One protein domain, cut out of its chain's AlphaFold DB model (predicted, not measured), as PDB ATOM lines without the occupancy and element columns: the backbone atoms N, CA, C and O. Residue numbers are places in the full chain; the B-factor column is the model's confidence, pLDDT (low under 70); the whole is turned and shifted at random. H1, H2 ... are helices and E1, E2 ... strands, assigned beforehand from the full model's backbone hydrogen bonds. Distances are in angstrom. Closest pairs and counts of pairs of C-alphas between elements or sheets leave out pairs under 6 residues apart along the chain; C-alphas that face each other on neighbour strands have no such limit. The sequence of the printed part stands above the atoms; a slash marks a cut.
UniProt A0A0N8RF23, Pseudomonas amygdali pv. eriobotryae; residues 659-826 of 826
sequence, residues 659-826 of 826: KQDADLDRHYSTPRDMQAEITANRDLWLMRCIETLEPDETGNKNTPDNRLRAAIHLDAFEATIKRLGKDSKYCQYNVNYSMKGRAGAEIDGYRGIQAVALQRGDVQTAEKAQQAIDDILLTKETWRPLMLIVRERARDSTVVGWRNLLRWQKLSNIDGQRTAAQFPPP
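This is residues 659 to 826 of the 826 residues of a protein of Pseudomonas amygdali pv. eriobotryae (UniProt A0A0N8RF23). A strongly curled antiparallel sheet of four strands has helices H1, H2 and H3 over one face, and two long arms reach away from this body. One arm is the helical hairpin H4 and H5, whose residues 752 to 775 stick out beyond the sheet; the other is the far part of the strand hairpin E3 and E4, residues 794 to 803 and 806 to 816, a two-stranded ribbon. The printed part has 168 residues with five named helices and four named strands, in the order E1 H1 H2 H3 E2 H4 H5 E3 E4, and its class is mixed, helices and strands. The sheet's order is E1 E2 E3 E4. The whole is loose, with a radius of gyration of the C-alphas of 22.3 A, and flat, with spans of 58 by 57 by 27 A.

The strands of the sheet are E1, residues 659 to 668, E2, residues 731 to 739, E3, residues 783 to 803, and E4, residues 806 to 823. E1 and E2 have N 666 and O 735 within hydrogen-bond range at 2.9 A; E2 and E3 have N 734 and O 789 at 2.8 A; the hairpin E3 and E4 has N 796 and O 814 at 2.9 A. E3 bends by 83 degrees at residue 786, and E4 by 52 degrees at residue 810. H1, residues 671 to 680, and H3, residues 704 to 727, form two layers with the sheet, helices on one face of it. H1 is over E2 at a height over the sheet of 9.8 A, and H3 is over E3 and E4 at 8.7 A. H3 touches H1 with residues 718 to 725 alone, the closest C-alphas being those of Pro 671 and Gly 725, 6.0 A. H2, residues 682 to 692, is on the same face and touches H3, with the C-alphas of Cys 689 and Ala 710 closest at 5.6 A. H4, residues 741 to 759, is on the sheet too, its C-alpha of Gly 744 coming closest to that of Gln 660 in E1, 4.9 A. H5, residues 763 to 778, touches H4 at a shallow tilt of 17 degrees, opposite ways, with the C-alphas of Gln 754 and Ala 766 closest at 4.3 A, and only just grazes the sheet with residues 776 to 777. H1, H4 and H5 have every O i to N i+4 pair within hydrogen-bond range, H2 6 of 7 and H3 19 of 20.

E1 begins at C-alpha 659, (-32.396, -17.042, -19.931). H3 is 34.8 A long, H4 27.1 A and H5 22.6 A. E3 is 47.9 A from first to last C-alpha and E4 50.0 A, ending at C-alpha 823, (-48.333, -13.091, -40.663).

The C-alphas farthest apart, those of Thr 698 and Leu 805, are 74.9 A apart. The printed part has no cut, and the link from H2 to H3, 11 residues, is long. The mean pLDDT of the printed part is 89.1, and one residue, Lys 729, is under 70.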
ATOM      1  N   LYS A 659     -32.124 -16.014 -18.923       82.38
ATOM      2  CA  LYS A 659     -32.396 -17.042 -19.931       82.38
ATOM      3  C   LYS A 659     -32.065 -16.502 -21.309       82.38
ATOM      4  O   LYS A 659     -32.542 -15.418 -21.663       82.38
ATOM      5  N   GLN A 660     -31.271 -17.243 -22.072       86.94
ATOM      6  CA  GLN A 660     -30.925 -16.874 -23.434       86.94
ATOM      7  C   GLN A 660     -32.101 -17.074 -24.386       86.94
ATOM      8  O   GLN A 660     -32.688 -18.152 -24.478       86.94
ATOM      9  N   ASP A 661     -32.356 -16.032 -25.168       88.44
ATOM     10  CA  ASP A 661     -33.196 -16.071 -26.354       88.44
ATOM     11  C   ASP A 661     -32.546 -15.222 -27.468       88.44
ATOM     12  O   ASP A 661     -31.567 -14.506 -27.234       88.44
ATOM     13  N   ALA A 662     -32.976 -15.377 -28.712       89.12
ATOM     14  CA  ALA A 662     -32.412 -14.626 -29.823       89.12
ATOM     15  C   ALA A 662     -33.394 -14.512 -30.983       89.12
ATOM     16  O   ALA A 662     -34.094 -15.470 -31.310       89.12
ATOM     17  N   ASP A 663     -33.344 -13.367 -31.657       89.69
ATOM     18  CA  ASP A 663     -34.056 -13.140 -32.910       89.69
ATOM     19  C   ASP A 663     -33.057 -13.051 -34.071       89.69
ATOM     20  O   ASP A 663     -31.993 -12.431 -33.957       89.69
ATOM     21  N   LEU A 664     -33.422 -13.659 -35.197       90.81
ATOM     22  CA  LEU A 664     -32.746 -13.541 -36.483       90.81
ATOM     23  C   LEU A 664     -33.697 -12.836 -37.456       90.81
ATOM     24  O   LEU A 664     -34.702 -13.403 -37.889       90.81
ATOM     25  N   ASP A 665     -33.371 -11.595 -37.795       90.25
ATOM     26  CA  ASP A 665     -34.162 -10.733 -38.667       90.25
ATOM     27  C   ASP A 665     -33.495 -10.590 -40.041       90.25
ATOM     28  O   ASP A 665     -32.316 -10.237 -40.153       90.25
ATOM     29  N   ARG A 666     -34.278 -10.787 -41.105       91.31
ATOM     30  CA  ARG A 666     -33.877 -10.540 -42.494       91.31
ATOM     31  C   ARG A 666     -34.821  -9.539 -43.129       91.31
ATOM     32  O   ARG A 666     -36.020  -9.788 -43.215       91.31
ATOM     33  N   HIS A 667     -34.295  -8.418 -43.602       89.94
ATOM     34  CA  HIS A 667     -35.104  -7.399 -44.252       89.94
ATOM     35  C   HIS A 667     -34.755  -7.261 -45.728       89.94
ATOM     36  O   HIS A 667     -33.584  -7.133 -46.083       89.94
ATOM     37  N   TYR A 668     -35.800  -7.167 -46.540       88.75
ATOM     38  CA  TYR A 668     -35.747  -6.983 -47.982       88.75
ATOM     39  C   TYR A 668     -36.504  -5.718 -48.398       88.75
ATOM     40  O   TYR A 668     -37.396  -5.236 -47.691       88.75
ATOM     41  N   SER A 669     -36.170  -5.186 -49.568       83.31
ATOM     42  CA  SER A 669     -36.880  -4.063 -50.196       83.31
ATOM     43  C   SER A 669     -37.966  -4.497 -51.179       83.31
ATOM     44  O   SER A 669     -38.764  -3.659 -51.593       83.31
ATOM     45  N   THR A 670     -38.002  -5.771 -51.588       83.44
ATOM     46  CA  THR A 670     -38.941  -6.246 -52.612       83.44
ATOM     47  C   THR A 670     -39.862  -7.353 -52.095       83.44
ATOM     48  O   THR A 670     -39.450  -8.180 -51.279       83.44
ATOM     49  N   PRO A 671     -41.110  -7.427 -52.598       88.38
ATOM     50  CA  PRO A 671     -42.019  -8.519 -52.260       88.38
ATOM     51  C   PRO A 671     -41.536  -9.874 -52.796       88.38
ATOM     52  O   PRO A 671     -41.931 -10.910 -52.268       88.38
ATOM     53  N   ARG A 672     -40.700  -9.876 -53.845       89.50
ATOM     54  CA  ARG A 672     -40.210 -11.092 -54.505       89.50
ATOM     55  C   ARG A 672     -39.363 -11.938 -53.558       89.50
ATOM     56  O   ARG A 672     -39.544 -13.150 -53.520       89.50
ATOM     57  N   ASP A 673     -38.494 -11.301 -52.780       88.00
ATOM     58  CA  ASP A 673     -37.583 -11.996 -51.865       88.00
ATOM     59  C   ASP A 673     -38.357 -12.659 -50.715       88.00
ATOM     60  O   ASP A 673     -38.160 -13.834 -50.412       88.00
ATOM     61  N   MET A 674     -39.337 -11.948 -50.146       91.19
ATOM     62  CA  MET A 674     -40.225 -12.511 -49.125       91.19
ATOM     63  C   MET A 674     -41.083 -13.661 -49.675       91.19
ATOM     64  O   MET A 674     -41.272 -14.659 -48.987       91.19
ATOM     65  N   GLN A 675     -41.574 -13.567 -50.914       92.25
ATOM     66  CA  GLN A 675     -42.320 -14.659 -51.554       92.25
ATOM     67  C   GLN A 675     -41.454 -15.897 -51.796       92.25
ATOM     68  O   GLN A 675     -41.935 -17.018 -51.626       92.25
ATOM     69  N   ALA A 676     -40.183 -15.712 -52.159       92.25
ATOM     70  CA  ALA A 676     -39.241 -16.817 -52.292       92.25
ATOM     71  C   ALA A 676     -39.035 -17.532 -50.943       92.25
ATOM     72  O   ALA A 676     -39.091 -18.759 -50.893       92.25
ATOM     73  N   GLU A 677     -38.895 -16.781 -49.844       90.81
ATOM     74  CA  GLU A 677     -38.770 -17.343 -48.491       90.81
ATOM     75  C   GLU A 677     -40.043 -18.077 -48.033       90.81
ATOM     76  O   GLU A 677     -39.956 -19.169 -47.460       90.81
ATOM     77  N   ILE A 678     -41.224 -17.511 -48.317       93.56
ATOM     78  CA  ILE A 678     -42.518 -18.156 -48.045       93.56
ATOM     79  C   ILE A 678     -42.619 -19.467 -48.819       93.56
ATOM     80  O   ILE A 678     -42.973 -20.486 -48.238       93.56
ATOM     81  N   THR A 679     -42.270 -19.463 -50.106       94.19
ATOM     82  CA  THR A 679     -42.351 -20.653 -50.966       94.19
ATOM     83  C   THR A 679     -41.398 -21.748 -50.488       94.19
ATOM     84  O   THR A 679     -41.798 -22.903 -50.380       94.19
ATOM     85  N   ALA A 680     -40.158 -21.388 -50.145       93.25
ATOM     86  CA  ALA A 680     -39.141 -22.341 -49.707       93.25
ATOM     87  C   ALA A 680     -39.441 -22.981 -48.339       93.25
ATOM     88  O   ALA A 680     -38.954 -24.075 -48.061       93.25
ATOM     89  N   ASN A 681     -40.230 -22.323 -47.480       93.31
ATOM     90  CA  ASN A 681     -40.495 -22.774 -46.107       93.31
ATOM     91  C   ASN A 681     -41.993 -22.772 -45.760       93.31
ATOM     92  O   ASN A 681     -42.359 -22.568 -44.598       93.31
ATOM     93  N   ARG A 682     -42.865 -22.967 -46.757       93.81
ATOM     94  CA  ARG A 682     -44.320 -22.783 -46.620       93.81
ATOM     95  C   ARG A 682     -44.903 -23.579 -45.458       93.81
ATOM     96  O   ARG A 682     -45.621 -23.017 -44.637       93.81
ATOM     97  N   ASP A 683     -44.523 -24.847 -45.335       93.69
ATOM     98  CA  ASP A 683     -45.023 -25.731 -44.279       93.69
ATOM     99  C   ASP A 683     -44.656 -25.233 -42.877       93.69
ATOM    100  O   ASP A 683     -45.476 -25.285 -41.962       93.69
ATOM    101  N   LEU A 684     -43.453 -24.676 -42.703       92.75
ATOM    102  CA  LEU A 684     -43.019 -24.133 -41.416       92.75
ATOM    103  C   LEU A 684     -43.810 -22.868 -41.046       92.75
ATOM    104  O   LEU A 684     -44.163 -22.685 -39.880       92.75
ATOM    105  N   TRP A 685     -44.131 -22.019 -42.026       95.00
ATOM    106  CA  TRP A 685     -44.978 -20.839 -41.825       95.00
ATOM    107  C   TRP A 685     -46.428 -21.214 -41.499       95.00
ATOM    108  O   TRP A 685     -47.025 -20.618 -40.600       95.00
ATOM    109  N   LEU A 686     -46.982 -22.228 -42.167       95.00
ATOM    110  CA  LEU A 686     -48.319 -22.745 -41.865       95.00
ATOM    111  C   LEU A 686     -48.383 -23.334 -40.455       95.00
ATOM    112  O   LEU A 686     -49.269 -22.967 -39.686       95.00
ATOM    113  N   MET A 687     -47.409 -24.168 -40.078       93.12
ATOM    114  CA  MET A 687     -47.307 -24.704 -38.717       93.12
ATOM    115  C   MET A 687     -47.203 -23.588 -37.679       93.12
ATOM    116  O   MET A 687     -47.896 -23.626 -36.664       93.12
ATOM    117  N   ARG A 688     -46.417 -22.543 -37.962       93.38
ATOM    118  CA  ARG A 688     -46.321 -21.374 -37.086       93.38
ATOM    119  C   ARG A 688     -47.663 -20.651 -36.919       93.38
ATOM    120  O   ARG A 688     -47.981 -20.223 -35.815       93.38
ATOM    121  N   CYS A 689     -48.458 -20.524 -37.977       94.06
ATOM    122  CA  CYS A 689     -49.799 -19.942 -37.881       94.06
ATOM    123  C   CYS A 689     -50.757 -20.831 -37.081       94.06
ATOM    124  O   CYS A 689     -51.539 -20.326 -36.283       94.06
ATOM    125  N   ILE A 690     -50.669 -22.151 -37.229       93.62
ATOM    126  CA  ILE A 690     -51.474 -23.095 -36.443       93.62
ATOM    127  C   ILE A 690     -51.185 -22.943 -34.942       93.62
ATOM    128  O   ILE A 690     -52.111 -22.959 -34.135       93.62
ATOM    129  N   GLU A 691     -49.928 -22.708 -34.547       89.81
ATOM    130  CA  GLU A 691     -49.566 -22.448 -33.144       89.81
ATOM    131  C   GLU A 691     -50.263 -21.211 -32.552       89.81
ATOM    132  O   GLU A 691     -50.475 -21.152 -31.336       89.81
ATOM    133  N   THR A 692     -50.606 -20.220 -33.383       87.62
ATOM    134  CA  THR A 692     -51.267 -18.979 -32.948       87.62
ATOM    135  C   THR A 692     -52.789 -19.067 -32.946       87.62
ATOM    136  O   THR A 692     -53.425 -18.240 -32.302       87.62
ATOM    137  N   LEU A 693     -53.371 -20.062 -33.621       89.62
ATOM    138  CA  LEU A 693     -54.816 -20.277 -33.635       89.62
ATOM    139  C   LEU A 693     -55.307 -20.881 -32.312       89.62
ATOM    140  O   LEU A 693     -54.537 -21.466 -31.533       89.62
ATOM    141  N   GLU A 694     -56.604 -20.707 -32.062       89.00
ATOM    142  CA  GLU A 694     -57.277 -21.307 -30.915       89.00
ATOM    143  C   GLU A 694     -57.316 -22.841 -31.059       89.00
ATOM    144  O   GLU A 694     -57.468 -23.359 -32.175       89.00
ATOM    145  N   PRO A 695     -57.104 -23.580 -29.956       89.56
ATOM    146  CA  PRO A 695     -57.197 -25.033 -29.963       89.56
ATOM    147  C   PRO A 695     -58.649 -25.500 -30.120       89.56
ATOM    148  O   PRO A 695     -59.589 -24.746 -29.871       89.56
ATOM    149  N   ASP A 696     -58.826 -26.761 -30.510       87.19
ATOM    150  CA  ASP A 696     -60.125 -27.430 -30.431       87.19
ATOM    151  C   ASP A 696     -60.512 -27.780 -28.979       87.19
ATOM    152  O   ASP A 696     -59.763 -27.534 -28.030       87.19
ATOM    153  N   GLU A 697     -61.686 -28.390 -28.804       85.75
ATOM    154  CA  GLU A 697     -62.208 -28.824 -27.497       85.75
ATOM    155  C   GLU A 697     -61.285 -29.826 -26.772       85.75
ATOM    156  O   GLU A 697     -61.348 -29.951 -25.551       85.75
ATOM    157  N   THR A 698     -60.391 -30.511 -27.497       84.12
ATOM    158  CA  THR A 698     -59.399 -31.447 -26.937       84.12
ATOM    159  C   THR A 698     -58.065 -30.778 -26.595       84.12
ATOM    160  O   THR A 698     -57.143 -31.434 -26.108       84.12
ATOM    161  N   GLY A 699     -57.936 -29.470 -26.840       86.69
ATOM    162  CA  GLY A 699     -56.693 -28.722 -26.670       86.69
ATOM    163  C   GLY A 699     -55.718 -28.862 -27.846       86.69
ATOM    164  O   GLY A 699     -54.619 -28.298 -27.798       86.69
ATOM    165  N   ASN A 700     -56.085 -29.579 -28.913       89.12
ATOM    166  CA  ASN A 700     -55.237 -29.768 -30.081       89.12
ATOM    167  C   ASN A 700     -55.387 -28.589 -31.050       89.12
ATOM    168  O   ASN A 700     -56.475 -28.237 -31.500       89.12
ATOM    169  N   LYS A 701     -54.261 -27.978 -31.421       89.12
ATOM    170  CA  LYS A 701     -54.239 -26.897 -32.415       89.12
ATOM    171  C   LYS A 701     -54.129 -27.414 -33.842       89.12
ATOM    172  O   LYS A 701     -54.594 -26.753 -34.765       89.12
ATOM    173  N   ASN A 702     -53.523 -28.581 -34.044       91.69
ATOM    174  CA  ASN A 702     -53.216 -29.111 -35.368       91.69
ATOM    175  C   ASN A 702     -54.379 -29.944 -35.930       91.69
ATOM    176  O   ASN A 702     -54.271 -31.162 -36.083       91.69
ATOM    177  N   THR A 703     -55.485 -29.270 -36.239       91.44
ATOM    178  CA  THR A 703     -56.698 -29.860 -36.825       91.44
ATOM    179  C   THR A 703     -56.795 -29.562 -38.328       91.44
ATOM    180  O   THR A 703     -56.169 -28.610 -38.807       91.44
ATOM    181  N   PRO A 704     -57.576 -30.335 -39.111       92.75
ATOM    182  CA  PRO A 704     -57.814 -30.033 -40.526       92.75
ATOM    183  C   PRO A 704     -58.371 -28.620 -40.762       92.75
ATOM    184  O   PRO A 704     -57.940 -27.946 -41.694       92.75
ATOM    185  N   ASP A 705     -59.261 -28.150 -39.883       91.75
ATOM    186  CA  ASP A 705     -59.844 -26.805 -39.966       91.75
ATOM    187  C   ASP A 705     -58.791 -25.712 -39.723       91.75
ATOM    188  O   ASP A 705     -58.643 -24.799 -40.533       91.75
ATOM    189  N   ASN A 706     -57.965 -25.843 -38.678       92.69
ATOM    190  CA  ASN A 706     -56.891 -24.881 -38.413       92.69
ATOM    191  C   ASN A 706     -55.811 -24.881 -39.507       92.69
ATOM    192  O   ASN A 706     -55.267 -23.821 -39.818       92.69
ATOM    193  N   ARG A 707     -55.526 -26.028 -40.142       94.06
ATOM    194  CA  ARG A 707     -54.648 -26.090 -41.328       94.06
ATOM    195  C   ARG A 707     -55.232 -25.306 -42.500       94.06
ATOM    196  O   ARG A 707     -54.502 -24.547 -43.138       94.06
ATOM    197  N   LEU A 708     -56.533 -25.456 -42.762       94.38
ATOM    198  CA  LEU A 708     -57.224 -24.707 -43.811       94.38
ATOM    199  C   LEU A 708     -57.222 -23.202 -43.509       94.38
ATOM    200  O   LEU A 708     -56.858 -22.409 -44.376       94.38
ATOM    201  N   ARG A 709     -57.544 -22.799 -42.273       94.06
ATOM    202  CA  ARG A 709     -57.489 -21.391 -41.841       94.06
ATOM    203  C   ARG A 709     -56.090 -20.801 -41.997       94.06
ATOM    204  O   ARG A 709     -55.950 -19.706 -42.535       94.06
ATOM    205  N   ALA A 710     -55.053 -21.524 -41.576       95.06
ATOM    206  CA  ALA A 710     -53.666 -21.091 -41.734       95.06
ATOM    207  C   ALA A 710     -53.294 -20.874 -43.210       95.06
ATOM    208  O   ALA A 710     -52.659 -19.870 -43.534       95.06
ATOM    209  N   ALA A 711     -53.727 -21.769 -44.105       94.88
ATOM    210  CA  ALA A 711     -53.524 -21.621 -45.544       94.88
ATOM    211  C   ALA A 711     -54.248 -20.387 -46.103       94.88
ATOM    212  O   ALA A 711     -53.619 -19.575 -46.777       94.88
ATOM    213  N   ILE A 712     -55.519 -20.182 -45.737       95.44
ATOM    214  CA  ILE A 712     -56.301 -18.998 -46.133       95.44
ATOM    215  C   ILE A 712     -55.619 -17.706 -45.661       95.44
ATOM    216  O   ILE A 712     -55.507 -16.745 -46.424       95.44
ATOM    217  N   HIS A 713     -55.134 -17.667 -44.416       95.44
ATOM    218  CA  HIS A 713     -54.423 -16.505 -43.885       95.44
ATOM    219  C   HIS A 713     -53.112 -16.234 -44.627       95.44
ATOM    220  O   HIS A 713     -52.796 -15.070 -44.885       95.44
ATOM    221  N   LEU A 714     -52.362 -17.280 -44.987       95.75
ATOM    222  CA  LEU A 714     -51.120 -17.131 -45.741       95.75
ATOM    223  C   LEU A 714     -51.394 -16.623 -47.161       95.75
ATOM    224  O   LEU A 714     -50.758 -15.661 -47.587       95.75
ATOM    225  N   ASP A 715     -52.389 -17.178 -47.851       94.94
ATOM    226  CA  ASP A 715     -52.770 -16.748 -49.202       94.94
ATOM    227  C   ASP A 715     -53.253 -15.286 -49.215       94.94
ATOM    228  O   ASP A 715     -52.869 -14.491 -50.081       94.94
ATOM    229  N   ALA A 716     -54.040 -14.886 -48.208       95.06
ATOM    230  CA  ALA A 716     -54.473 -13.500 -48.029       95.06
ATOM    231  C   ALA A 716     -53.289 -12.550 -47.761       95.06
ATOM    232  O   ALA A 716     -53.255 -11.416 -48.264       95.06
ATOM    233  N   PHE A 717     -52.294 -13.003 -46.996       95.19
ATOM    234  CA  PHE A 717     -51.067 -12.255 -46.748       95.19
ATOM    235  C   PHE A 717     -50.222 -12.107 -48.024       95.19
ATOM    236  O   PHE A 717     -49.800 -10.995 -48.351       95.19
ATOM    237  N   GLU A 718     -50.053 -13.174 -48.810       94.00
ATOM    238  CA  GLU A 718     -49.347 -13.144 -50.098       94.00
ATOM    239  C   GLU A 718     -50.029 -12.200 -51.104       94.00
ATOM    240  O   GLU A 718     -49.355 -11.415 -51.784       94.00
ATOM    241  N   ALA A 719     -51.365 -12.212 -51.167       92.62
ATOM    242  CA  ALA A 719     -52.137 -11.264 -51.971       92.62
ATOM    243  C   ALA A 719     -51.923  -9.812 -51.505       92.62
ATOM    244  O   ALA A 719     -51.720  -8.910 -52.326       92.62
ATOM    245  N   THR A 720     -51.893  -9.586 -50.189       91.75
ATOM    246  CA  THR A 720     -51.644  -8.266 -49.599       91.75
ATOM    247  C   THR A 720     -50.240  -7.755 -49.921       91.75
ATOM    248  O   THR A 720     -50.101  -6.603 -50.329       91.75
ATOM    249  N   ILE A 721     -49.209  -8.601 -49.830       92.00
ATOM    250  CA  ILE A 721     -47.826  -8.264 -50.208       92.00
ATOM    251  C   ILE A 721     -47.735  -7.849 -51.680       92.00
ATOM    252  O   ILE A 721     -47.089  -6.846 -51.995       92.00
ATOM    253  N   LYS A 722     -48.390  -8.597 -52.583       89.06
ATOM    254  CA  LYS A 722     -48.412  -8.289 -54.025       89.06
ATOM    255  C   LYS A 722     -49.050  -6.930 -54.306       89.06
ATOM    256  O   LYS A 722     -48.562  -6.205 -55.168       89.06
ATOM    257  N   ARG A 723     -50.118  -6.584 -53.582       89.69
ATOM    258  CA  ARG A 723     -50.771  -5.271 -53.673       89.69
ATOM    259  C   ARG A 723     -49.876  -4.159 -53.117       89.69
ATOM    260  O   ARG A 723     -49.603  -3.197 -53.823       89.69
ATOM    261  N   LEU A 724     -49.336  -4.330 -51.909       85.94
ATOM    262  CA  LEU A 724     -48.456  -3.340 -51.274       85.94
ATOM    263  C   LEU A 724     -47.205  -3.042 -52.108       85.94
ATOM    264  O   LEU A 724     -46.788  -1.890 -52.173       85.94
ATOM    265  N   GLY A 725     -46.645  -4.043 -52.796       81.94
ATOM    266  CA  GLY A 725     -45.509  -3.844 -53.702       81.94
ATOM    267  C   GLY A 725     -45.824  -3.001 -54.945       81.94
ATOM    268  O   GLY A 725     -44.900  -2.476 -55.564       81.94
ATOM    269  N   LYS A 726     -47.103  -2.856 -55.319       83.56
ATOM    270  CA  LYS A 726     -47.553  -1.958 -56.396       83.56
ATOM    271  C   LYS A 726     -47.867  -0.558 -55.868       83.56
ATOM    272  O   LYS A 726     -47.510   0.426 -56.513       83.56
ATOM    273  N   ASP A 727     -48.501  -0.489 -54.701       79.19
ATOM    274  CA  ASP A 727     -49.096   0.746 -54.179       79.19
ATOM    275  C   ASP A 727     -48.111   1.587 -53.346       79.19
ATOM    276  O   ASP A 727     -48.165   2.816 -53.375       79.19
ATOM    277  N   SER A 728     -47.183   0.949 -52.621       71.31
ATOM    278  CA  SER A 728     -46.300   1.610 -51.651       71.31
ATOM    279  C   SER A 728     -44.823   1.378 -51.982       71.31
ATOM    280  O   SER A 728     -44.308   0.262 -51.940       71.31
ATOM    281  N   LYS A 729     -44.108   2.465 -52.308       69.62
ATOM    282  CA  LYS A 729     -42.692   2.428 -52.737       69.62
ATOM    283  C   LYS A 729     -41.680   2.365 -51.587       69.62
ATOM    284  O   LYS A 729     -40.482   2.271 -51.848       69.62
ATOM    285  N   TYR A 730     -42.140   2.425 -50.338       73.50
ATOM    286  CA  TYR A 730     -41.295   2.497 -49.137       73.50
ATOM    287  C   TYR A 730     -41.564   1.348 -48.155       73.50
ATOM    288  O   TYR A 730     -41.276   1.460 -46.961       73.50
ATOM    289  N   CYS A 731     -42.115   0.240 -48.656       84.88
ATOM    290  CA  CYS A 731     -42.292  -0.978 -47.880       84.88
ATOM    291  C   CYS A 731     -40.947  -1.665 -47.609       84.88
ATOM    292  O   CYS A 731     -40.131  -1.853 -48.507       84.88
ATOM    293  N   GLN A 732     -40.754  -2.102 -46.371       87.56
ATOM    294  CA  GLN A 732     -39.686  -2.999 -45.960       87.56
ATOM    295  C   GLN A 732     -40.296  -4.344 -45.565       87.56
ATOM    296  O   GLN A 732     -41.184  -4.408 -44.712       87.56
ATOM    297  N   TYR A 733     -39.806  -5.417 -46.170       90.88
ATOM    298  CA  TYR A 733     -40.294  -6.778 -45.984       90.88
ATOM    299  C   TYR A 733     -39.374  -7.500 -44.998       90.88
ATOM    300  O   TYR A 733     -38.244  -7.823 -45.342       90.88
ATOM    301  N   ASN A 734     -39.826  -7.707 -43.762       92.06
ATOM    302  CA  ASN A 734     -39.065  -8.371 -42.706       92.06
ATOM    303  C   ASN A 734     -39.504  -9.829 -42.529       92.06
ATOM    304  O   ASN A 734     -40.688 -10.104 -42.328       92.06
ATOM    305  N   VAL A 735     -38.538 -10.736 -42.528       93.38
ATOM    306  CA  VAL A 735     -38.683 -12.146 -42.181       93.38
ATOM    307  C   VAL A 735     -37.964 -12.363 -40.855       93.38
ATOM    308  O   VAL A 735     -36.750 -12.190 -40.771       93.38
ATOM    309  N   ASN A 736     -38.714 -12.730 -39.821       92.38
ATOM    310  CA  ASN A 736     -38.185 -12.910 -38.476       92.38
ATOM    311  C   ASN A 736     -38.247 -14.386 -38.065       92.38
ATOM    312  O   ASN A 736     -39.295 -15.038 -38.171       92.38
ATOM    313  N   TYR A 737     -37.127 -14.879 -37.549       92.88
ATOM    314  CA  TYR A 737     -37.009 -16.159 -36.868       92.88
ATOM    315  C   TYR A 737     -36.676 -15.925 -35.399       92.88
ATOM    316  O   TYR A 737     -35.898 -15.039 -35.065       92.88
ATOM    317  N   SER A 738     -37.211 -16.788 -34.542       92.00
ATOM    318  CA  SER A 738     -36.850 -16.845 -33.124       92.00
ATOM    319  C   SER A 738     -36.024 -18.090 -32.852       92.00
ATOM    320  O   SER A 738     -36.165 -19.109 -33.543       92.00
ATOM    321  N   MET A 739     -35.179 -18.032 -31.834       92.62
ATOM    322  CA  MET A 739     -34.452 -19.194 -31.362       92.62
ATOM    323  C   MET A 739     -35.410 -20.206 -30.714       92.62
ATOM    324  O   MET A 739     -36.398 -19.869 -30.056       92.62
ATOM    325  N   LYS A 740     -35.144 -21.499 -30.906       91.06
ATOM    326  CA  LYS A 740     -35.867 -22.563 -30.204       91.06
ATOM    327  C   LYS A 740     -35.428 -22.617 -28.741       91.06
ATOM    328  O   LYS A 740     -34.237 -22.607 -28.444       91.06
ATOM    329  N   GLY A 741     -36.382 -22.811 -27.828       85.56
ATOM    330  CA  GLY A 741     -36.104 -22.833 -26.384       85.56
ATOM    331  C   GLY A 741     -35.052 -23.864 -25.941       85.56
ATOM    332  O   GLY A 741     -34.306 -23.603 -25.001       85.56
ATOM    333  N   ARG A 742     -34.934 -25.004 -26.643       87.81
ATOM    334  CA  ARG A 742     -33.877 -26.003 -26.391       87.81
ATOM    335  C   ARG A 742     -32.475 -25.439 -26.644       87.81
ATOM    336  O   ARG A 742     -31.597 -25.651 -25.819       87.81
ATOM    337  N   ALA A 743     -32.287 -24.715 -27.747       91.00
ATOM    338  CA  ALA A 743     -30.999 -24.111 -28.079       91.00
ATOM    339  C   ALA A 743     -30.621 -23.019 -27.067       91.00
ATOM    340  O   ALA A 743     -29.474 -22.953 -26.639       91.00
ATOM    341  N   GLY A 744     -31.598 -22.234 -26.595       89.69
ATOM    342  CA  GLY A 744     -31.371 -21.272 -25.513       89.69
ATOM    343  C   GLY A 744     -30.880 -21.927 -24.221       89.69
ATOM    344  O   GLY A 744     -29.902 -21.471 -23.639       89.69
ATOM    345  N   ALA A 745     -31.486 -23.048 -23.814       86.94
ATOM    346  CA  ALA A 745     -31.036 -23.805 -22.643       86.94
ATOM    347  C   ALA A 745     -29.602 -24.342 -22.785       86.94
ATOM    348  O   ALA A 745     -28.835 -24.331 -21.825       86.94
ATOM    349  N   GLU A 746     -29.236 -24.802 -23.980       90.19
ATOM    350  CA  GLU A 746     -27.892 -25.299 -24.271       90.19
ATOM    351  C   GLU A 746     -26.849 -24.170 -24.241       90.19
ATOM    352  O   GLU A 746     -25.804 -24.310 -23.603       90.19
ATOM    353  N   ILE A 747     -27.172 -23.012 -24.831       91.25
ATOM    354  CA  ILE A 747     -26.331 -21.809 -24.762       91.25
ATOM    355  C   ILE A 747     -26.164 -21.337 -23.313       91.25
ATOM    356  O   ILE A 747     -25.048 -20.993 -22.920       91.25
ATOM    357  N   ASP A 748     -27.227 -21.345 -22.503       89.38
ATOM    358  CA  ASP A 748     -27.146 -21.001 -21.077       89.38
ATOM    359  C   ASP A 748     -26.147 -21.912 -20.340       89.38
ATOM    360  O   ASP A 748     -25.346 -21.434 -19.533       89.38
ATOM    361  N   GLY A 749     -26.138 -23.212 -20.664       88.75
ATOM    362  CA  GLY A 749     -25.184 -24.183 -20.126       88.75
ATOM    363  C   GLY A 749     -23.733 -23.845 -20.476       88.75
ATOM    364  O   GLY A 749     -22.887 -23.746 -19.583       88.75
ATOM    365  N   TYR A 750     -23.442 -23.592 -21.756       92.00
ATOM    366  CA  TYR A 750     -22.101 -23.185 -22.188       92.00
ATOM    367  C   TYR A 750     -21.680 -21.835 -21.601       92.00
ATOM    368  O   TYR A 750     -20.529 -21.687 -21.194       92.00
ATOM    369  N   ARG A 751     -22.598 -20.872 -21.455       88.56
ATOM    370  CA  ARG A 751     -22.312 -19.602 -20.768       88.56
ATOM    371  C   ARG A 751     -21.985 -19.800 -19.294       88.56
ATOM    372  O   ARG A 751     -21.086 -19.140 -18.779       88.56
ATOM    373  N   GLY A 752     -22.668 -20.722 -18.617       86.38
ATOM    374  CA  GLY A 752     -22.326 -21.110 -17.250       86.38
ATOM    375  C   GLY A 752     -20.910 -21.688 -17.156       86.38
ATOM    376  O   GLY A 752     -20.125 -21.257 -16.310       86.38
ATOM    377  N   ILE A 753     -20.550 -22.597 -18.071       90.19
ATOM    378  CA  ILE A 753     -19.193 -23.165 -18.166       90.19
ATOM    379  C   ILE A 753     -18.164 -22.059 -18.416       90.19
ATOM    380  O   ILE A 753     -17.159 -21.989 -17.709       90.19
ATOM    381  N   GLN A 754     -18.433 -21.169 -19.372       90.44
ATOM    382  CA  GLN A 754     -17.575 -20.036 -19.703       90.44
ATOM    383  C   GLN A 754     -17.351 -19.128 -18.487       90.44
ATOM    384  O   GLN A 754     -16.208 -18.815 -18.160       90.44
ATOM    385  N   ALA A 755     -18.418 -18.745 -17.781       85.56
ATOM    386  CA  ALA A 755     -18.334 -17.886 -16.604       85.56
ATOM    387  C   ALA A 755     -17.487 -18.522 -15.489       85.56
ATOM    388  O   ALA A 755     -16.622 -17.863 -14.908       85.56
ATOM    389  N   VAL A 756     -17.684 -19.816 -15.218       86.56
ATOM    390  CA  VAL A 756     -16.908 -20.551 -14.207       86.56
ATOM    391  C   VAL A 756     -15.446 -20.725 -14.634       86.56
ATOM    392  O   VAL A 756     -14.552 -20.602 -13.796       86.56
ATOM    393  N   ALA A 757     -15.185 -20.986 -15.916       90.62
ATOM    394  CA  ALA A 757     -13.835 -21.124 -16.458       90.62
ATOM    395  C   ALA A 757     -13.046 -19.811 -16.343       90.62
ATOM    396  O   ALA A 757     -11.937 -19.806 -15.805       90.62
ATOM    397  N   LEU A 758     -13.659 -18.684 -16.723       89.44
ATOM    398  CA  LEU A 758     -13.067 -17.351 -16.573       89.44
ATOM    399  C   LEU A 758     -12.738 -17.032 -15.110       89.44
ATOM    400  O   LEU A 758     -11.649 -16.544 -14.820       89.44
ATOM    401  N   GLN A 759     -13.627 -17.370 -14.170       84.75
ATOM    402  CA  GLN A 759     -13.366 -17.189 -12.734       84.75
ATOM    403  C   GLN A 759     -12.176 -18.016 -12.222       84.75
ATOM    404  O   GLN A 759     -11.548 -17.637 -11.235       84.75
ATOM    405  N   ARG A 760     -11.867 -19.144 -12.867       89.94
ATOM    406  CA  ARG A 760     -10.719 -20.005 -12.539       89.94
ATOM    407  C   ARG A 760      -9.442 -19.622 -13.295       89.94
ATOM    408  O   ARG A 760      -8.412 -20.243 -13.058       89.94
ATOM    409  N   GLY A 761      -9.504 -18.638 -14.196       93.00
ATOM    410  CA  GLY A 761      -8.402 -18.292 -15.098       93.00
ATOM    411  C   GLY A 761      -8.182 -19.299 -16.234       93.00
ATOM    412  O   GLY A 761      -7.140 -19.262 -16.883       93.00
ATOM    413  N   ASP A 762      -9.140 -20.195 -16.492       95.62
ATOM    414  CA  ASP A 762      -9.079 -21.178 -17.577       95.62
ATOM    415  C   ASP A 762      -9.628 -20.577 -18.880       95.62
ATOM    416  O   ASP A 762     -10.796 -20.739 -19.245       95.62
ATOM    417  N   VAL A 763      -8.762 -19.834 -19.572       95.19
ATOM    418  CA  VAL A 763      -9.106 -19.148 -20.826       95.19
ATOM    419  C   VAL A 763      -9.446 -20.147 -21.938       95.19
ATOM    420  O   VAL A 763     -10.372 -19.903 -22.708       95.19
ATOM    421  N   GLN A 764      -8.779 -21.305 -21.990       95.75
ATOM    422  CA  GLN A 764      -9.014 -22.303 -23.041       95.75
ATOM    423  C   GLN A 764     -10.423 -22.891 -22.965       95.75
ATOM    424  O   GLN A 764     -11.102 -23.022 -23.985       95.75
ATOM    425  N   THR A 765     -10.887 -23.246 -21.765       94.38
ATOM    426  CA  THR A 765     -12.256 -23.746 -21.590       94.38
ATOM    427  C   THR A 765     -13.287 -22.656 -21.878       94.38
ATOM    428  O   THR A 765     -14.322 -22.938 -22.484       94.38
ATOM    429  N   ALA A 766     -12.998 -21.404 -21.511       93.00
ATOM    430  CA  ALA A 766     -13.868 -20.272 -21.823       93.00
ATOM    431  C   ALA A 766     -14.006 -20.028 -23.340       93.00
ATOM    432  O   ALA A 766     -15.112 -19.777 -23.820       93.00
ATOM    433  N   GLU A 767     -12.915 -20.145 -24.101       94.75
ATOM    434  CA  GLU A 767     -12.919 -20.031 -25.566       94.75
ATOM    435  C   GLU A 767     -13.671 -21.186 -26.233       94.75
ATOM    436  O   GLU A 767     -14.496 -20.947 -27.114       94.75
ATOM    437  N   LYS A 768     -13.465 -22.429 -25.779       95.81
ATOM    438  CA  LYS A 768     -14.211 -23.597 -26.286       95.81
ATOM    439  C   LYS A 768     -15.715 -23.463 -26.058       95.81
ATOM    440  O   LYS A 768     -16.502 -23.784 -26.943       95.81
ATOM    441  N   ALA A 769     -16.117 -22.973 -24.886       93.25
ATOM    442  CA  ALA A 769     -17.521 -22.716 -24.593       93.25
ATOM    443  C   ALA A 769     -18.101 -21.623 -25.508       93.25
ATOM    444  O   ALA A 769     -19.223 -21.765 -25.981       93.25
ATOM    445  N   GLN A 770     -17.331 -20.569 -25.812       91.56
ATOM    446  CA  GLN A 770     -17.752 -19.540 -26.766       91.56
ATOM    447  C   GLN A 770     -17.914 -20.095 -28.186       91.56
ATOM    448  O   GLN A 770     -18.912 -19.799 -28.835       91.56
ATOM    449  N   GLN A 771     -16.969 -20.916 -28.651       93.88
ATOM    450  CA  GLN A 771     -17.044 -21.557 -29.968       93.88
ATOM    451  C   GLN A 771     -18.297 -22.430 -30.091       93.88
ATOM    452  O   GLN A 771     -19.024 -22.309 -31.070       93.88
ATOM    453  N   ALA A 772     -18.616 -23.221 -29.062       94.25
ATOM    454  CA  ALA A 772     -19.835 -24.028 -29.045       94.25
ATOM    455  C   ALA A 772     -21.113 -23.171 -29.136       94.25
ATOM    456  O   ALA A 772     -22.063 -23.544 -29.823       94.25
ATOM    457  N   ILE A 773     -21.144 -22.004 -28.480       90.75
ATOM    458  CA  ILE A 773     -22.264 -21.056 -28.593       90.75
ATOM    459  C   ILE A 773     -22.386 -20.538 -30.031       90.75
ATOM    460  O   ILE A 773     -23.490 -20.501 -30.575       90.75
ATOM    461  N   ASP A 774     -21.270 -20.147 -30.644       89.69
ATOM    462  CA  ASP A 774     -21.255 -19.624 -32.010       89.69
ATOM    463  C   ASP A 774     -21.712 -20.696 -33.021       89.69
ATOM    464  O   ASP A 774     -22.541 -20.402 -33.885       89.69
ATOM    465  N   ASP A 775     -21.275 -21.949 -32.861       91.94
ATOM    466  CA  ASP A 775     -21.691 -23.086 -33.696       91.94
ATOM    467  C   ASP A 775     -23.206 -23.340 -33.612       91.94
ATOM    468  O   ASP A 775     -23.878 -23.528 -34.636       91.94
ATOM    469  N   ILE A 776     -23.782 -23.274 -32.405       91.88
ATOM    470  CA  ILE A 776     -25.236 -23.389 -32.212       91.88
ATOM    471  C   ILE A 776     -25.960 -22.251 -32.939       91.88
ATOM    472  O   ILE A 776     -26.945 -22.496 -33.635       91.88
ATOM    473  N   LEU A 777     -25.489 -21.006 -32.824       88.62
ATOM    474  CA  LEU A 777     -26.136 -19.852 -33.463       88.62
ATOM    475  C   LEU A 777     -26.067 -19.902 -35.000       88.62
ATOM    476  O   LEU A 777     -26.984 -19.419 -35.669       88.62
ATOM    477  N   LEU A 778     -25.019 -20.504 -35.567       88.94
ATOM    478  CA  LEU A 778     -24.854 -20.676 -37.017       88.94
ATOM    479  C   LEU A 778     -25.701 -21.821 -37.599       88.94
ATOM    480  O   LEU A 778     -25.927 -21.868 -38.810       88.94
ATOM    481  N   THR A 779     -26.203 -22.721 -36.755       90.75
ATOM    482  CA  THR A 779     -26.981 -23.895 -37.164       90.75
ATOM    483  C   THR A 779     -28.420 -23.512 -37.546       90.75
ATOM    484  O   THR A 779     -29.107 -22.804 -36.809       90.75
ATOM    485  N   LYS A 780     -28.928 -23.982 -38.697       87.12
ATOM    486  CA  LYS A 780     -30.269 -23.607 -39.202       87.12
ATOM    487  C   LYS A 780     -31.384 -24.105 -38.277       87.12
ATOM    488  O   LYS A 780     -32.384 -23.420 -38.080       87.12
ATOM    489  N   GLU A 781     -31.199 -25.278 -37.685       87.69
ATOM    490  CA  GLU A 781     -32.151 -25.959 -36.809       87.69
ATOM    491  C   GLU A 781     -32.392 -25.208 -35.494       87.69
ATOM    492  O   GLU A 781     -33.426 -25.435 -34.860       87.69
ATOM    493  N   THR A 782     -31.486 -24.307 -35.106       91.56
ATOM    494  CA  THR A 782     -31.614 -23.415 -33.943       91.56
ATOM    495  C   THR A 782     -32.778 -22.445 -34.099       91.56
ATOM    496  O   THR A 782     -33.425 -22.077 -33.115       91.56
ATOM    497  N   TRP A 783     -33.091 -22.077 -35.339       92.25
ATOM    498  CA  TRP A 783     -34.064 -21.050 -35.675       92.25
ATOM    499  C   TRP A 783     -35.415 -21.667 -36.046       92.25
ATOM    500  O   TRP A 783     -35.508 -22.730 -36.666       92.25
ATOM    501  N   ARG A 784     -36.500 -20.995 -35.663       92.12
ATOM    502  CA  ARG A 784     -37.867 -21.317 -36.095       92.12
ATOM    503  C   ARG A 784     -38.567 -20.062 -36.612       92.12
ATOM    504  O   ARG A 784     -38.307 -18.983 -36.074       92.12
ATOM    505  N   PRO A 785     -39.455 -20.168 -37.616       93.38
ATOM    506  CA  PRO A 785     -40.203 -19.013 -38.090       93.38
ATOM    507  C   PRO A 785     -40.980 -18.371 -36.946       93.38
ATOM    508  O   PRO A 785     -41.687 -19.062 -36.210       93.38
ATOM    509  N   LEU A 786     -40.836 -17.059 -36.782       91.31
ATOM    510  CA  LEU A 786     -41.618 -16.302 -35.817       91.31
ATOM    511  C   LEU A 786     -42.745 -15.586 -36.547       91.31
ATOM    512  O   LEU A 786     -43.905 -15.948 -36.335       91.31
ATOM    513  N   MET A 787     -42.399 -14.599 -37.388       91.25
ATOM    514  CA  MET A 787     -43.350 -13.752 -38.117       91.25
ATOM    515  C   MET A 787     -42.787 -13.230 -39.451       91.25
ATOM    516  O   MET A 787     -41.586 -13.008 -39.599       91.25
ATOM    517  N   LEU A 788     -43.689 -12.919 -40.378       93.31
ATOM    518  CA  LEU A 788     -43.465 -12.135 -41.590       93.31
ATOM    519  C   LEU A 788     -44.138 -10.774 -41.414       93.31
ATOM    520  O   LEU A 788     -45.287 -10.701 -40.977       93.31
ATOM    521  N   ILE A 789     -43.442  -9.685 -41.730       90.56
ATOM    522  CA  ILE A 789     -43.938  -8.326 -41.478       90.56
ATOM    523  C   ILE A 789     -43.629  -7.431 -42.673       90.56
ATOM    524  O   ILE A 789     -42.482  -7.332 -43.096       90.56
ATOM    525  N   VAL A 790     -44.630  -6.706 -43.164       90.94
ATOM    526  CA  VAL A 790     -44.438  -5.602 -44.109       90.94
ATOM    527  C   VAL A 790     -44.562  -4.294 -43.346       90.94
ATOM    528  O   VAL A 790     -45.575  -4.043 -42.690       90.94
ATOM    529  N   ARG A 791     -43.518  -3.468 -43.401       87.38
ATOM    530  CA  ARG A 791     -43.419  -2.200 -42.675       87.38
ATOM    531  C   ARG A 791     -43.406  -1.038 -43.647       87.38
ATOM    532  O   ARG A 791     -42.642  -1.062 -44.603       87.38
ATOM    533  N   GLU A 792     -44.173  -0.005 -43.350       86.12
ATOM    534  CA  GLU A 792     -44.012   1.297 -43.987       86.12
ATOM    535  C   GLU A 792     -43.129   2.163 -43.101       86.12
ATOM    536  O   GLU A 792     -43.288   2.195 -41.876       86.12
ATOM    537  N   ARG A 793     -42.158   2.833 -43.722       84.88
ATOM    538  CA  ARG A 793     -41.226   3.713 -43.027       84.88
ATOM    539  C   ARG A 793     -41.239   5.087 -43.671       84.88
ATOM    540  O   ARG A 793     -41.045   5.213 -44.878       84.88
ATOM    541  N   ALA A 794     -41.394   6.111 -42.846       83.81
ATOM    542  CA  ALA A 794     -41.256   7.500 -43.243       83.81
ATOM    543  C   ALA A 794     -40.113   8.139 -42.466       83.81
ATOM    544  O   ALA A 794     -40.094   8.133 -41.237       83.81
ATOM    545  N   ARG A 795     -39.165   8.724 -43.193       84.81
ATOM    546  CA  ARG A 795     -38.052   9.463 -42.608       84.81
ATOM    547  C   ARG A 795     -38.062  10.884 -43.143       84.81
ATOM    548  O   ARG A 795     -38.002  11.084 -44.351       84.81
ATOM    549  N   ASP A 796     -38.082  11.851 -42.237       85.31
ATOM    550  CA  ASP A 796     -37.883  13.264 -42.545       85.31
ATOM    551  C   ASP A 796     -36.582  13.728 -41.891       85.31
ATOM    552  O   ASP A 796     -36.408  13.657 -40.674       85.31
ATOM    553  N   SER A 797     -35.637  14.176 -42.710       84.12
ATOM    554  CA  SER A 797     -34.373  14.741 -42.253       84.12
ATOM    555  C   SER A 797     -34.238  16.139 -42.821       84.12
ATOM    556  O   SER A 797     -34.452  16.376 -44.008       84.12
ATOM    557  N   THR A 798     -33.879  17.099 -41.979       83.44
ATOM    558  CA  THR A 798     -33.570  18.446 -42.435       83.44
ATOM    559  C   THR A 798     -32.295  18.952 -41.813       83.44
ATOM    560  O   THR A 798     -32.073  18.867 -40.604       83.44
ATOM    561  N   VAL A 799     -31.486  19.527 -42.692       82.31
ATOM    562  CA  VAL A 799     -30.207  20.135 -42.389       82.31
ATOM    563  C   VAL A 799     -30.295  21.600 -42.786       82.31
ATOM    564  O   VAL A 799     -30.630  21.913 -43.925       82.31
ATOM    565  N   VAL A 800     -30.006  22.503 -41.853       81.06
ATOM    566  CA  VAL A 800     -29.981  23.949 -42.115       81.06
ATOM    567  C   VAL A 800     -28.669  24.518 -41.615       81.06
ATOM    568  O   VAL A 800     -28.348  24.392 -40.434       81.06
ATOM    569  N   GLY A 801     -27.917  25.173 -42.490       77.00
ATOM    570  CA  GLY A 801     -26.712  25.893 -42.107       77.00
ATOM    571  C   GLY A 801     -25.705  26.000 -43.238       77.00
ATOM    572  O   GLY A 801     -26.033  25.795 -44.402       77.00
ATOM    573  N   TRP A 802     -24.478  26.339 -42.872       74.69
ATOM    574  CA  TRP A 802     -23.402  26.672 -43.793       74.69
ATOM    575  C   TRP A 802     -22.554  25.426 -44.058       74.69
ATOM    576  O   TRP A 802     -22.237  24.682 -43.129       74.69
ATOM    577  N   ARG A 803     -22.203  25.176 -45.322       75.50
ATOM    578  CA  ARG A 803     -21.332  24.066 -45.735       75.50
ATOM    579  C   ARG A 803     -20.403  24.543 -46.847       75.50
ATOM    580  O   ARG A 803     -20.712  24.371 -48.015       75.50
ATOM    581  N   ASN A 804     -19.296  25.165 -46.451       70.06
ATOM    582  CA  ASN A 804     -18.197  25.547 -47.342       70.06
ATOM    583  C   ASN A 804     -16.888  25.031 -46.723       70.06
ATOM    584  O   ASN A 804     -16.814  23.858 -46.364       70.06
ATOM    585  N   LEU A 805     -15.893  25.902 -46.516       76.44
ATOM    586  CA  LEU A 805     -14.665  25.544 -45.799       76.44
ATOM    587  C   LEU A 805     -14.939  25.126 -44.348       76.44
ATOM    588  O   LEU A 805     -14.326  24.203 -43.816       76.44
ATOM    589  N   LEU A 806     -15.913  25.788 -43.724       82.12
ATOM    590  CA  LEU A 806     -16.452  25.417 -42.427       82.12
ATOM    591  C   LEU A 806     -17.871  24.882 -42.629       82.12
ATOM    592  O   LEU A 806     -18.701  25.492 -43.311       82.12
ATOM    593  N   ARG A 807     -18.144  23.725 -42.033       83.31
ATOM    594  CA  ARG A 807     -19.478  23.144 -41.947       83.31
ATOM    595  C   ARG A 807     -20.055  23.471 -40.584       83.31
ATOM    596  O   ARG A 807     -19.512  23.073 -39.561       83.31
ATOM    597  N   TRP A 808     -21.160  24.198 -40.586       85.88
ATOM    598  CA  TRP A 808     -21.903  24.594 -39.403       85.88
ATOM    599  C   TRP A 808     -23.382  24.422 -39.707       85.88
ATOM    600  O   TRP A 808     -24.024  25.295 -40.287       85.88
ATOM    601  N   GLN A 809     -23.937  23.285 -39.297       86.88
ATOM    602  CA  GLN A 809     -25.310  22.919 -39.623       86.88
ATOM    603  C   GLN A 809     -26.092  22.475 -38.392       86.88
ATOM    604  O   GLN A 809     -25.559  21.829 -37.494       86.88
ATOM    605  N   LYS A 810     -27.378  22.810 -38.362       87.25
ATOM    606  CA  LYS A 810     -28.372  22.235 -37.457       87.25
ATOM    607  C   LYS A 810     -29.056  21.065 -38.148       87.25
ATOM    608  O   LYS A 810     -29.334  21.139 -39.343       87.25
ATOM    609  N   LEU A 811     -29.332  20.020 -37.381       87.62
ATOM    610  CA  LEU A 811     -29.921  18.770 -37.837       87.62
ATOM    611  C   LEU A 811     -31.212  18.503 -37.063       87.62
ATOM    612  O   LEU A 811     -31.236  18.612 -35.836       87.62
ATOM    613  N   SER A 812     -32.262  18.125 -37.786       88.62
ATOM    614  CA  SER A 812     -33.504  17.587 -37.235       88.62
ATOM    615  C   SER A 812     -33.854  16.319 -37.998       88.62
ATOM    616  O   SER A 812     -33.965  16.356 -39.221       88.62
ATOM    617  N   ASN A 813     -34.048  15.221 -37.278       90.69
ATOM    618  CA  ASN A 813     -34.322  13.902 -37.832       90.69
ATOM    619  C   ASN A 813     -35.573  13.326 -37.180       90.69
ATOM    620  O   ASN A 813     -35.616  13.191 -35.963       90.69
ATOM    621  N   ILE A 814     -36.561  12.956 -37.981       92.38
ATOM    622  CA  ILE A 814     -37.751  12.236 -37.545       92.38
ATOM    623  C   ILE A 814     -37.834  10.925 -38.322       92.38
ATOM    624  O   ILE A 814     -37.662  10.907 -39.541       92.38
ATOM    625  N   ASP A 815     -38.092   9.831 -37.617       90.81
ATOM    626  CA  ASP A 815     -38.304   8.509 -38.208       90.81
ATOM    627  C   ASP A 815     -39.590   7.919 -37.633       90.81
ATOM    628  O   ASP A 815     -39.751   7.835 -36.412       90.81
ATOM    629  N   GLY A 816     -40.508   7.564 -38.523       89.31
ATOM    630  CA  GLY A 816     -41.782   6.932 -38.232       89.31
ATOM    631  C   GLY A 816     -41.851   5.570 -38.904       89.31
ATOM    632  O   GLY A 816     -41.399   5.402 -40.038       89.31
ATOM    633  N   GLN A 817     -42.418   4.592 -38.210       89.06
ATOM    634  CA  GLN A 817     -42.598   3.247 -38.742       89.06
ATOM    635  C   GLN A 817     -43.948   2.690 -38.313       89.06
ATOM    636  O   GLN A 817     -44.332   2.868 -37.157       89.06
ATOM    637  N   ARG A 818     -44.612   1.976 -39.225       86.06
ATOM    638  CA  ARG A 818     -45.852   1.237 -38.969       86.06
ATOM    639  C   ARG A 818     -45.820  -0.142 -39.623       86.06
ATOM    640  O   ARG A 818     -45.205  -0.334 -40.671       86.06
ATOM    641  N   THR A 819     -46.533  -1.098 -39.034       86.94
ATOM    642  CA  THR A 819     -46.853  -2.381 -39.679       86.94
ATOM    643  C   THR A 819     -48.034  -2.230 -40.640       86.94
ATOM    644  O   THR A 819     -49.144  -1.899 -40.219       86.94
ATOM    645  N   ALA A 820     -47.802  -2.494 -41.925       86.19
ATOM    646  CA  ALA A 820     -48.840  -2.515 -42.955       86.19
ATOM    647  C   ALA A 820     -49.498  -3.897 -43.086       86.19
ATOM    648  O   ALA A 820     -50.706  -3.987 -43.286       86.19
ATOM    649  N   ALA A 821     -48.719  -4.974 -42.946       89.62
ATOM    650  CA  ALA A 821     -49.221  -6.345 -42.959       89.62
ATOM    651  C   ALA A 821     -48.357  -7.252 -42.075       89.62
ATOM    652  O   ALA A 821     -47.161  -7.004 -41.906       89.62
ATOM    653  N   GLN A 822     -48.956  -8.313 -41.540       90.94
ATOM    654  CA  GLN A 822     -48.291  -9.268 -40.658       90.94
ATOM    655  C   GLN A 822     -48.844 -10.681 -40.864       90.94
ATOM    656  O   GLN A 822     -50.047 -10.844 -41.059       90.94
ATOM    657  N   PHE A 823     -47.970 -11.682 -40.762       92.25
ATOM    658  CA  PHE A 823     -48.333 -13.091 -40.663       92.25
ATOM    659  C   PHE A 823     -47.471 -13.807 -39.600       92.25
ATOM    660  O   PHE A 823     -46.258 -13.595 -39.582       92.25
ATOM    661  N   PRO A 824     -48.031 -14.672 -38.734       90.44
ATOM    662  CA  PRO A 824     -49.462 -14.904 -38.535       90.44
ATOM    663  C   PRO A 824     -50.213 -13.619 -38.140       90.44
ATOM    664  O   PRO A 824     -49.581 -12.668 -37.652       90.44
ATOM    665  N   PRO A 825     -51.529 -13.541 -38.403       84.12
ATOM    666  CA  PRO A 825     -52.321 -12.386 -38.000       84.12
ATOM    667  C   PRO A 825     -52.256 -12.185 -36.467       84.12
ATOM    668  O   PRO A 825     -52.101 -13.170 -35.742       84.12
ATOM    669  N   PRO A 826     -52.272 -10.923 -35.993       71.00
ATOM    670  CA  PRO A 826     -52.074 -10.568 -34.585       71.00
ATOM    671  C   PRO A 826     -53.186 -11.032 -33.644       71.00
ATOM    672  O   PRO A 826     -54.338 -11.185 -34.110       71.00
TER     673      PRO A 826